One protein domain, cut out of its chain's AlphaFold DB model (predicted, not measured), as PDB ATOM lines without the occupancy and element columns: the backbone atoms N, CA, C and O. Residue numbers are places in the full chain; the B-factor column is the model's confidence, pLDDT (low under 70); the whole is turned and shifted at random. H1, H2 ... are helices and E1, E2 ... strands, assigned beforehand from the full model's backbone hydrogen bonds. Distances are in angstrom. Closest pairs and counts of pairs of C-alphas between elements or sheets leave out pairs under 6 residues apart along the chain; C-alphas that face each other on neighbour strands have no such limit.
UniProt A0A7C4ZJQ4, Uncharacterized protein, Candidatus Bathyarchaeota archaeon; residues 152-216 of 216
ATOM      1  N   ARG A 152     215.782 205.627 196.843       72.62
ATOM      2  CA  ARG A 152     216.218 205.736 198.236       72.62
ATOM      3  C   ARG A 152     217.633 205.209 198.361       72.62
ATOM      4  O   ARG A 152     217.937 204.125 197.870       72.62
ATOM      5  N   GLU A 153     218.478 205.964 199.044       74.50
ATOM      6  CA  GLU A 153     219.796 205.486 199.428       74.50
ATOM      7  C   GLU A 153     219.648 204.522 200.607       74.50
ATOM      8  O   GLU A 153     219.068 204.855 201.645       74.50
ATOM      9  N   LEU A 154     220.092 203.286 200.408       73.88
ATOM     10  CA  LEU A 154     220.074 202.250 201.427       73.88
ATOM     11  C   LEU A 154     221.500 201.808 201.706       73.88
ATOM     12  O   LEU A 154     222.273 201.540 200.791       73.88
ATOM     13  N   THR A 155     221.820 201.696 202.989       79.81
ATOM     14  CA  THR A 155     223.091 201.139 203.437       79.81
ATOM     15  C   THR A 155     222.989 199.614 203.511       79.81
ATOM     16  O   THR A 155     222.010 199.048 204.031       79.81
ATOM     17  N   PHE A 156     224.004 198.949 202.971       79.31
ATOM     18  CA  PHE A 156     224.156 197.503 202.903       79.31
ATOM     19  C   PHE A 156     225.463 197.093 203.578       79.31
ATOM     20  O   PHE A 156     226.503 197.719 203.381       79.31
ATOM     21  N   ASN A 157     225.407 196.001 204.340       80.12
ATOM     22  CA  ASN A 157     226.575 195.396 204.975       80.12
ATOM     23  C   ASN A 157     226.851 194.060 204.264       80.12
ATOM     24  O   ASN A 157     225.988 193.181 204.300       80.12
ATOM     25  N   CYS A 158     228.013 193.890 203.606       83.19
ATOM     26  CA  CYS A 158     228.399 192.593 203.008       83.19
ATOM     27  C   CYS A 158     228.659 191.586 204.141       83.19
ATOM     28  O   CYS A 158     229.570 191.817 204.936       83.19
ATOM     29  N   PRO A 159     227.933 190.453 204.215       79.81
ATOM     30  CA  PRO A 159     228.188 189.429 205.231       79.81
ATOM     31  C   PRO A 159     229.539 188.731 205.016       79.81
ATOM     32  O   PRO A 159     230.139 188.254 205.971       79.81
ATOM     33  N   SER A 160     230.051 188.715 203.779       81.56
ATOM     34  CA  SER A 160     231.334 188.085 203.457       81.56
ATOM     35  C   SER A 160     232.548 188.934 203.848       81.56
ATOM     36  O   SER A 160     233.467 188.406 204.461       81.56
ATOM     37  N   CYS A 161     232.575 190.234 203.533       84.31
ATOM     38  CA  CYS A 161     233.745 191.088 203.796       84.31
ATOM     39  C   CYS A 161     233.507 192.168 204.856       84.31
ATOM     40  O   CYS A 161     234.338 193.061 205.004       84.31
ATOM     41  N   LYS A 162     232.354 192.139 205.539       81.56
ATOM     42  CA  LYS A 162     231.921 193.119 206.555       81.56
ATOM     43  C   LYS A 162     231.973 194.582 206.091       81.56
ATOM     44  O   LYS A 162     231.938 195.495 206.909       81.56
ATOM     45  N   ASN A 163     232.046 194.821 204.781       82.19
ATOM     46  CA  ASN A 163     232.124 196.166 204.234       82.19
ATOM     47  C   ASN A 163     230.735 196.795 204.189       82.19
ATOM     48  O   ASN A 163     229.783 196.159 203.731       82.19
ATOM     49  N   VAL A 164     230.662 198.049 204.617       83.00
ATOM     50  CA  VAL A 164     229.455 198.868 204.571       83.00
ATOM     51  C   VAL A 164     229.514 199.728 203.314       83.00
ATOM     52  O   VAL A 164     230.546 200.332 203.026       83.00
ATOM     53  N   PHE A 165     228.438 199.754 202.538       81.56
ATOM     54  CA  PHE A 165     228.337 200.587 201.344       81.56
ATOM     55  C   PHE A 165     226.893 201.040 201.122       81.56
ATOM     56  O   PHE A 165     225.953 200.392 201.584       81.56
ATOM     57  N   SER A 166     226.721 202.165 200.434       79.75
ATOM     58  CA  SER A 166     225.410 202.741 200.136       79.75
ATOM     59  C   SER A 166     225.098 202.590 198.658       79.75
ATOM     60  O   SER A 166     225.950 202.870 197.817       79.75
ATOM     61  N   GLU A 167     223.876 202.171 198.341       79.75
ATOM     62  CA  GLU A 167     223.410 202.095 196.959       79.75
ATOM     63  C   GLU A 167     222.023 202.718 196.815       79.75
ATOM     64  O   GLU A 167     221.153 202.571 197.684       79.75
ATOM     65  N   LYS A 168     221.829 203.451 195.714       75.94
ATOM     66  CA  LYS A 168     220.552 204.079 195.372       75.94
ATOM     67  C   LYS A 168     219.655 203.034 194.738       75.94
ATOM     68  O   LYS A 168     219.955 202.521 193.665       75.94
ATOM     69  N   VAL A 169     218.544 202.727 195.397       75.50
ATOM     70  CA  VAL A 169     217.634 201.672 194.950       75.50
ATOM     71  C   VAL A 169     216.214 202.214 194.787       75.50
ATOM     72  O   VAL A 169     215.781 203.061 195.575       75.50
ATOM     73  N   PRO A 170     215.471 201.762 193.761       70.88
ATOM     74  CA  PRO A 170     214.123 202.248 193.501       70.88
ATOM     75  C   PRO A 170     213.163 201.819 194.615       70.88
ATOM     76  O   PRO A 170     213.082 200.642 194.985       70.88
ATOM     77  N   VAL A 171     212.408 202.780 195.142       63.88
ATOM     78  CA  VAL A 171     211.376 202.561 196.154       63.88
ATOM     79  C   VAL A 171     210.216 201.796 195.514       63.88
ATOM     80  O   VAL A 171     209.691 202.192 194.480       63.88
ATOM     81  N   GLY A 172     209.822 200.675 196.125       63.62
ATOM     82  CA  GLY A 172     208.683 199.856 195.682       63.62
ATOM     83  C   GLY A 172     209.031 198.425 195.264       63.62
ATOM     84  O   GLY A 172     208.138 197.579 195.187       63.62
ATOM     85  N   LYS A 173     210.315 198.087 195.072       59.28
ATOM     86  CA  LYS A 173     210.721 196.689 194.851       59.28
ATOM     87  C   LYS A 173     210.710 195.904 196.170       59.28
ATOM     88  O   LYS A 173     211.364 196.278 197.141       59.28
ATOM     89  N   LYS A 174     209.971 194.785 196.190       58.06
ATOM     90  CA  LYS A 174     209.841 193.879 197.355       58.06
ATOM     91  C   LYS A 174     211.168 193.222 197.749       58.06
ATOM     92  O   LYS A 174     211.372 192.903 198.920       58.06
ATOM     93  N   VAL A 175     212.049 193.015 196.774       63.59
ATOM     94  CA  VAL A 175     213.385 192.444 196.944       63.59
ATOM     95  C   VAL A 175     214.352 193.328 196.179       63.59
ATOM     96  O   VAL A 175     214.155 193.577 194.990       63.59
ATOM     97  N   VAL A 176     215.360 193.827 196.880       75.25
ATOM     98  CA  VAL A 176     216.438 194.614 196.295       75.25
ATOM     99  C   VAL A 176     217.677 193.731 196.263       75.25
ATOM    100  O   VAL A 176     218.092 193.214 197.303       75.25
ATOM    101  N   GLU A 177     218.210 193.526 195.064       78.50
ATOM    102  CA  GLU A 177     219.440 192.784 194.812       78.50
ATOM    103  C   GLU A 177     220.572 193.784 194.596       78.50
ATOM    104  O   GLU A 177     220.455 194.669 193.750       78.50
ATOM    105  N   VAL A 178     221.641 193.654 195.377       80.75
ATOM    106  CA  VAL A 178     222.787 194.560 195.321       80.75
ATOM    107  C   VAL A 178     224.081 193.764 195.363       80.75
ATOM    108  O   VAL A 178     224.233 192.881 196.205       80.75
ATOM    109  N   LYS A 179     225.035 194.070 194.481       81.12
ATOM    110  CA  LYS A 179     226.360 193.436 194.492       81.12
ATOM    111  C   LYS A 179     227.321 194.260 195.331       81.12
ATOM    112  O   LYS A 179     227.447 195.461 195.149       81.12
ATOM    113  N   CYS A 180     228.040 193.609 196.235       85.38
ATOM    114  CA  CYS A 180     229.048 194.308 197.012       85.38
ATOM    115  C   CYS A 180     230.273 194.655 196.146       85.38
ATOM    116  O   CYS A 180     230.850 193.752 195.537       85.38
ATOM    117  N   PRO A 181     230.770 195.905 196.198       82.75
ATOM    118  CA  PRO A 181     231.890 196.361 195.371       82.75
ATOM    119  C   PRO A 181     233.228 195.686 195.706       82.75
ATOM    120  O   PRO A 181     234.076 195.550 194.835       82.75
ATOM    121  N   LYS A 182     233.431 195.248 196.960       82.25
ATOM    122  CA  LYS A 182     234.672 194.573 197.392       82.25
ATOM    123  C   LYS A 182     234.654 193.057 197.186       82.25
ATOM    124  O   LYS A 182     235.586 192.499 196.629       82.25
ATOM    125  N   CYS A 183     233.611 192.392 197.693       83.31
ATOM    126  CA  CYS A 183     233.519 190.928 197.747       83.31
ATOM    127  C   CYS A 183     232.859 190.321 196.485       83.31
ATOM    128  O   CYS A 183     232.861 189.105 196.327       83.31
ATOM    129  N   GLY A 184     232.229 191.130 195.621       82.00
ATOM    130  CA  GLY A 184     231.450 190.660 194.463       82.00
ATOM    131  C   GLY A 184     230.179 189.877 194.829       82.00
ATOM    132  O   GLY A 184     229.424 189.467 193.950       82.00
ATOM    133  N   MET A 185     229.925 189.672 196.124       76.94
ATOM    134  CA  MET A 185     228.787 188.917 196.634       76.94
ATOM    135  C   MET A 185     227.484 189.686 196.421       76.94
ATOM    136  O   MET A 185     227.381 190.865 196.768       76.94
ATOM    137  N   THR A 186     226.477 188.986 195.911       81.19
ATOM    138  CA  THR A 186     225.110 189.487 195.789       81.19
ATOM    139  C   THR A 186     224.377 189.406 197.129       81.19
ATOM    140  O   THR A 186     224.273 188.338 197.730       81.19
ATOM    141  N   ILE A 187     223.842 190.534 197.582       79.56
ATOM    142  CA  ILE A 187     223.079 190.703 198.818       79.56
ATOM    143  C   ILE A 187     221.614 190.942 198.453       79.56
ATOM    144  O   ILE A 187     221.301 191.817 197.645       79.56
ATOM    145  N   TYR A 188     220.710 190.198 199.090       79.44
ATOM    146  CA  TYR A 188     219.267 190.342 198.908       79.44
ATOM    147  C   TYR A 188     218.646 190.987 200.148       79.44
ATOM    148  O   TYR A 188     218.667 190.406 201.231       79.44
ATOM    149  N   LYS A 189     218.046 192.172 199.999       70.25
ATOM    150  CA  LYS A 189     217.330 192.858 201.086       70.25
ATOM    151  C   LYS A 189     215.835 192.882 200.771       70.25
ATOM    152  O   LYS A 189     215.398 193.529 199.820       70.25
ATOM    153  N   LYS A 190     215.037 192.151 201.557       65.00
ATOM    154  CA  LYS A 190     213.568 192.206 201.477       65.00
ATOM    155  C   LYS A 190     213.075 193.512 202.103       65.00
ATOM    156  O   LYS A 190     213.511 193.883 203.192       65.00
ATOM    157  N   SER A 191     212.158 194.207 201.433       59.16
ATOM    158  CA  SER A 191     211.558 195.431 201.970       59.16
ATOM    159  C   SER A 191     210.693 195.107 203.195       59.16
ATOM    160  O   SER A 191     209.862 194.202 203.139       59.16
ATOM    161  N   TRP A 192     210.835 195.875 204.277       51.75
ATOM    162  CA  TRP A 192     210.164 195.659 205.574       51.75
ATOM    163  C   TRP A 192     208.627 195.866 205.559       51.75
ATOM    164  O   TRP A 192     207.950 195.676 206.566       51.75
ATOM    165  N   TRP A 193     208.049 196.239 204.414       44.25
ATOM    166  CA  TRP A 193     206.669 196.724 204.279       44.25
ATOM    167  C   TRP A 193     205.569 195.649 204.228       44.25
ATOM    168  O   TRP A 193     204.406 195.971 204.004       44.25
ATOM    169  N   THR A 194     205.876 194.372 204.467       47.41
ATOM    170  CA  THR A 194     204.870 193.289 204.441       47.41
ATOM    171  C   THR A 194     204.409 192.805 205.820       47.41
ATOM    172  O   THR A 194     203.514 191.965 205.891       47.41
ATOM    173  N   ARG A 195     204.931 193.346 206.933       46.00
ATOM    174  CA  ARG A 195     204.644 192.821 208.288       46.00
ATOM    175  C   ARG A 195     203.463 193.451 209.044       46.00
ATOM    176  O   ARG A 195     203.128 192.964 210.115       46.00
ATOM    177  N   ARG A 196     202.784 194.478 208.513       48.44
ATOM    178  CA  ARG A 196     201.705 195.186 209.249       48.44
ATOM    179  C   ARG A 196     200.297 194.569 209.168       48.44
ATOM    180  O   ARG A 196     199.414 195.049 209.863       48.44
ATOM    181  N   LYS A 197     200.052 193.512 208.382       47.59
ATOM    182  CA  LYS A 197     198.677 192.997 208.166       47.59
ATOM    183  C   LYS A 197     198.174 191.931 209.156       47.59
ATOM    184  O   LYS A 197     197.021 191.540 209.047       47.59
ATOM    185  N   LYS A 198     198.982 191.451 210.112       48.47
ATOM    186  CA  LYS A 198     198.558 190.370 211.034       48.47
ATOM    187  C   LYS A 198     198.120 190.826 212.433       48.47
ATOM    188  O   LYS A 198     197.518 190.038 213.150       48.47
ATOM    189  N   ILE A 199     198.375 192.078 212.819       52.94
ATOM    190  CA  ILE A 199     198.075 192.561 214.184       52.94
ATOM    191  C   ILE A 199     196.591 192.930 214.352       52.94
ATOM    192  O   ILE A 199     196.052 192.829 215.448       52.94
ATOM    193  N   THR A 200     195.885 193.268 213.270       53.41
ATOM    194  CA  THR A 200     194.476 193.684 213.341       53.41
ATOM    195  C   THR A 200     193.504 192.542 213.649       53.41
ATOM    196  O   THR A 200     192.427 192.802 214.166       53.41
ATOM    197  N   VAL A 201     193.866 191.284 213.370       56.00
ATOM    198  CA  VAL A 201     192.952 190.139 213.559       56.00
ATOM    199  C   VAL A 201     192.968 189.636 215.005       56.00
ATOM    200  O   VAL A 201     191.916 189.349 215.561       56.00
ATOM    201  N   VAL A 202     194.136 189.600 215.654       56.22
ATOM    202  CA  VAL A 202     194.254 189.124 217.047       56.22
ATOM    203  C   VAL A 202     193.621 190.115 218.034       56.22
ATOM    204  O   VAL A 202     192.936 189.700 218.963       56.22
ATOM    205  N   GLY A 203     193.762 191.425 217.796       58.56
ATOM    206  CA  GLY A 203     193.132 192.450 218.639       58.56
ATOM    207  C   GLY A 203     191.598 192.441 218.590       58.56
ATOM    208  O   GLY A 203     190.952 192.710 219.599       58.56
ATOM    209  N   LEU A 204     191.009 192.078 217.445       60.34
ATOM    210  CA  LEU A 204     189.553 192.059 217.258       60.34
ATOM    211  C   LEU A 204     188.900 190.844 217.940       60.34
ATOM    212  O   LEU A 204     187.801 190.958 218.476       60.34
ATOM    213  N   VAL A 205     189.612 189.711 218.009       67.81
ATOM    214  CA  VAL A 205     189.173 188.516 218.754       67.81
ATOM    215  C   VAL A 205     189.242 188.744 220.270       67.81
ATOM    216  O   VAL A 205     188.308 188.378 220.980       67.81
ATOM    217  N   CYS A 206     190.287 189.406 220.782       67.44
ATOM    218  CA  CYS A 206     190.378 189.733 222.212       67.44
ATOM    219  C   CYS A 206     189.310 190.740 222.668       67.44
ATOM    220  O   CYS A 206     188.753 190.571 223.749       67.44
ATOM    221  N   LEU A 207     188.980 191.748 221.851       72.19
ATOM    222  CA  LEU A 207     187.886 192.680 222.155       72.19
ATOM    223  C   LEU A 207     186.530 191.966 222.196       72.19
ATOM    224  O   LEU A 207     185.756 192.198 223.118       72.19
ATOM    225  N   ALA A 208     186.263 191.056 221.255       72.38
ATOM    226  CA  ALA A 208     185.018 190.288 221.238       72.38
ATOM    227  C   ALA A 208     184.859 189.398 222.486       72.38
ATOM    228  O   ALA A 208     183.785 189.370 223.083       72.38
ATOM    229  N   LEU A 209     185.928 188.727 222.929       75.06
ATOM    230  CA  LEU A 209     185.905 187.922 224.157       75.06
ATOM    231  C   LEU A 209     185.729 188.780 225.422       75.06
ATOM    232  O   LEU A 209     185.045 188.357 226.350       75.06
ATOM    233  N   PHE A 210     186.285 189.994 225.443       76.44
ATOM    234  CA  PHE A 210     186.107 190.933 226.553       76.44
ATOM    235  C   PHE A 210     184.656 191.425 226.675       76.44
ATOM    236  O   PHE A 210     184.124 191.502 227.779       76.44
ATOM    237  N   PHE A 211     183.980 191.691 225.550       73.75
ATOM    238  CA  PHE A 211     182.557 192.046 225.564       73.75
ATOM    239  C   PHE A 211     181.664 190.883 226.002       73.75
ATOM    240  O   PHE A 211     180.711 191.111 226.735       73.75
ATOM    241  N   ILE A 212     181.975 189.644 225.617       76.69
ATOM    242  CA  ILE A 212     181.201 188.474 226.065       76.69
ATOM    243  C   ILE A 212     181.330 188.279 227.584       76.69
ATOM    244  O   ILE A 212     180.342 187.969 228.239       76.69
ATOM    245  N   TRP A 213     182.518 188.509 228.156       72.62
ATOM    246  CA  TRP A 213     182.738 188.388 229.600       72.62
ATOM    247  C   TRP A 213     182.053 189.489 230.424       72.62
ATOM    248  O   TRP A 213     181.672 189.242 231.557       72.62
ATOM    249  N   LEU A 214     181.861 190.690 229.866       74.44
ATOM    250  CA  LEU A 214     181.177 191.797 230.554       74.44
ATOM    251  C   LEU A 214     179.648 191.645 230.645       74.44
ATOM    252  O   LEU A 214     179.019 192.376 231.405       74.44
ATOM    253  N   PHE A 215     179.053 190.756 229.846       64.19
ATOM    254  CA  PHE A 215     177.601 190.545 229.771       64.19
ATOM    255  C   PHE A 215     177.141 189.201 230.374       64.19
ATOM    256  O   PHE A 215     175.963 188.862 230.254       64.19
ATOM    257  N   ILE A 216     178.050 188.455 231.014       67.31
ATOM    258  CA  ILE A 216     177.771 187.279 231.860       67.31
ATOM    259  C   ILE A 216     177.889 187.705 233.322       67.31
ATOM    260  O   ILE A 216     177.010 187.300 234.113       67.31
TER     261      ILE A 216
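AT A GLANCE: This is residues 152 to 216 of the 216 residues of an uncharacterized protein of Candidatus Bathyarchaeota archaeon (UniProt A0A7C4ZJQ4). Picture a small head of two strand hairpins, E1 with E2 and E3 with E4, set loosely together, with a long arm sticking out from it: residues 195 to 216 stand free, and they hold the helix H1, residues 199 to 214. The arm gives the whole its length; the head of 43 residues spans 28 by 16 by 12 A. The printed part has 65 residues with four named strands and one named helix, in the order E1, E2, E3, E4, H1; there are two sheets of two strands, E1 - E2 and E3 - E4, both antiparallel, and the class is mixed, helices and strands. The whole is extended, with a radius of gyration of the C-alphas of 20.9 A and spans of 67 by 23 by 14 A.

IN THESE COORDINATES: Find C-alpha 152 at (216.218, 205.736, 198.236); from there E1 runs through residues 152 to 157, 16.1 A long. E2, the longest strand by residues, follows at residues 164 to 170 and covers 19.2 A. Look next at residues 175 to 179 for E3 and at residues 186 to 190 for E4, each 13.2 A from first to last C-alpha. Find C-alpha 199 at (198.075, 192.561, 214.184), where H1 begins; its residues 199 to 214 run 23.5 A to C-alpha 214 at (181.177, 191.797, 230.554).

HOW THE PARTS SIT: Begin with the hairpin of E1 and E2, antiparallel at 146 degrees between their directions, where you will find N 154 and O 167 3.0 A apart and N 165 and O 156 2.9 A apart, within hydrogen-bond range. The hairpin of E3 and E4 is antiparallel at 158 degrees, with N 178 and O 187 at 2.9 A and N 187 and O 178 at 2.7 A, within hydrogen-bond range. Between the hairpins, compare E2 and E3: their closest C-alphas are those of Val 169 and Val 176, 7.3 A apart. E1 and E4 are near each other, with 5 pairs of C-alphas within 10 A. E1 and E3 are only just apart, their closest C-alphas being 8.2 A from each other, and E2 and E4 are apart. H1 is apart from E1, E2 and E3; 10 of its 12 O i to N i+4 pairs are within hydrogen-bond range.

THE WHOLE: Look from Lys 182 to Ile 216 for the two C-alphas farthest apart, 66.9 A. The printed part has no cut and ends at residue 216, the chain's last residue. The link from E2 to E3 is tight, and the links E1 to E2, E3 to E4 and E4 to H1 are short. In the B-factor column the mean pLDDT of the printed part is 70.5; it is under 70 at residues 171 to 175, 190 to 206 and 215 to 216.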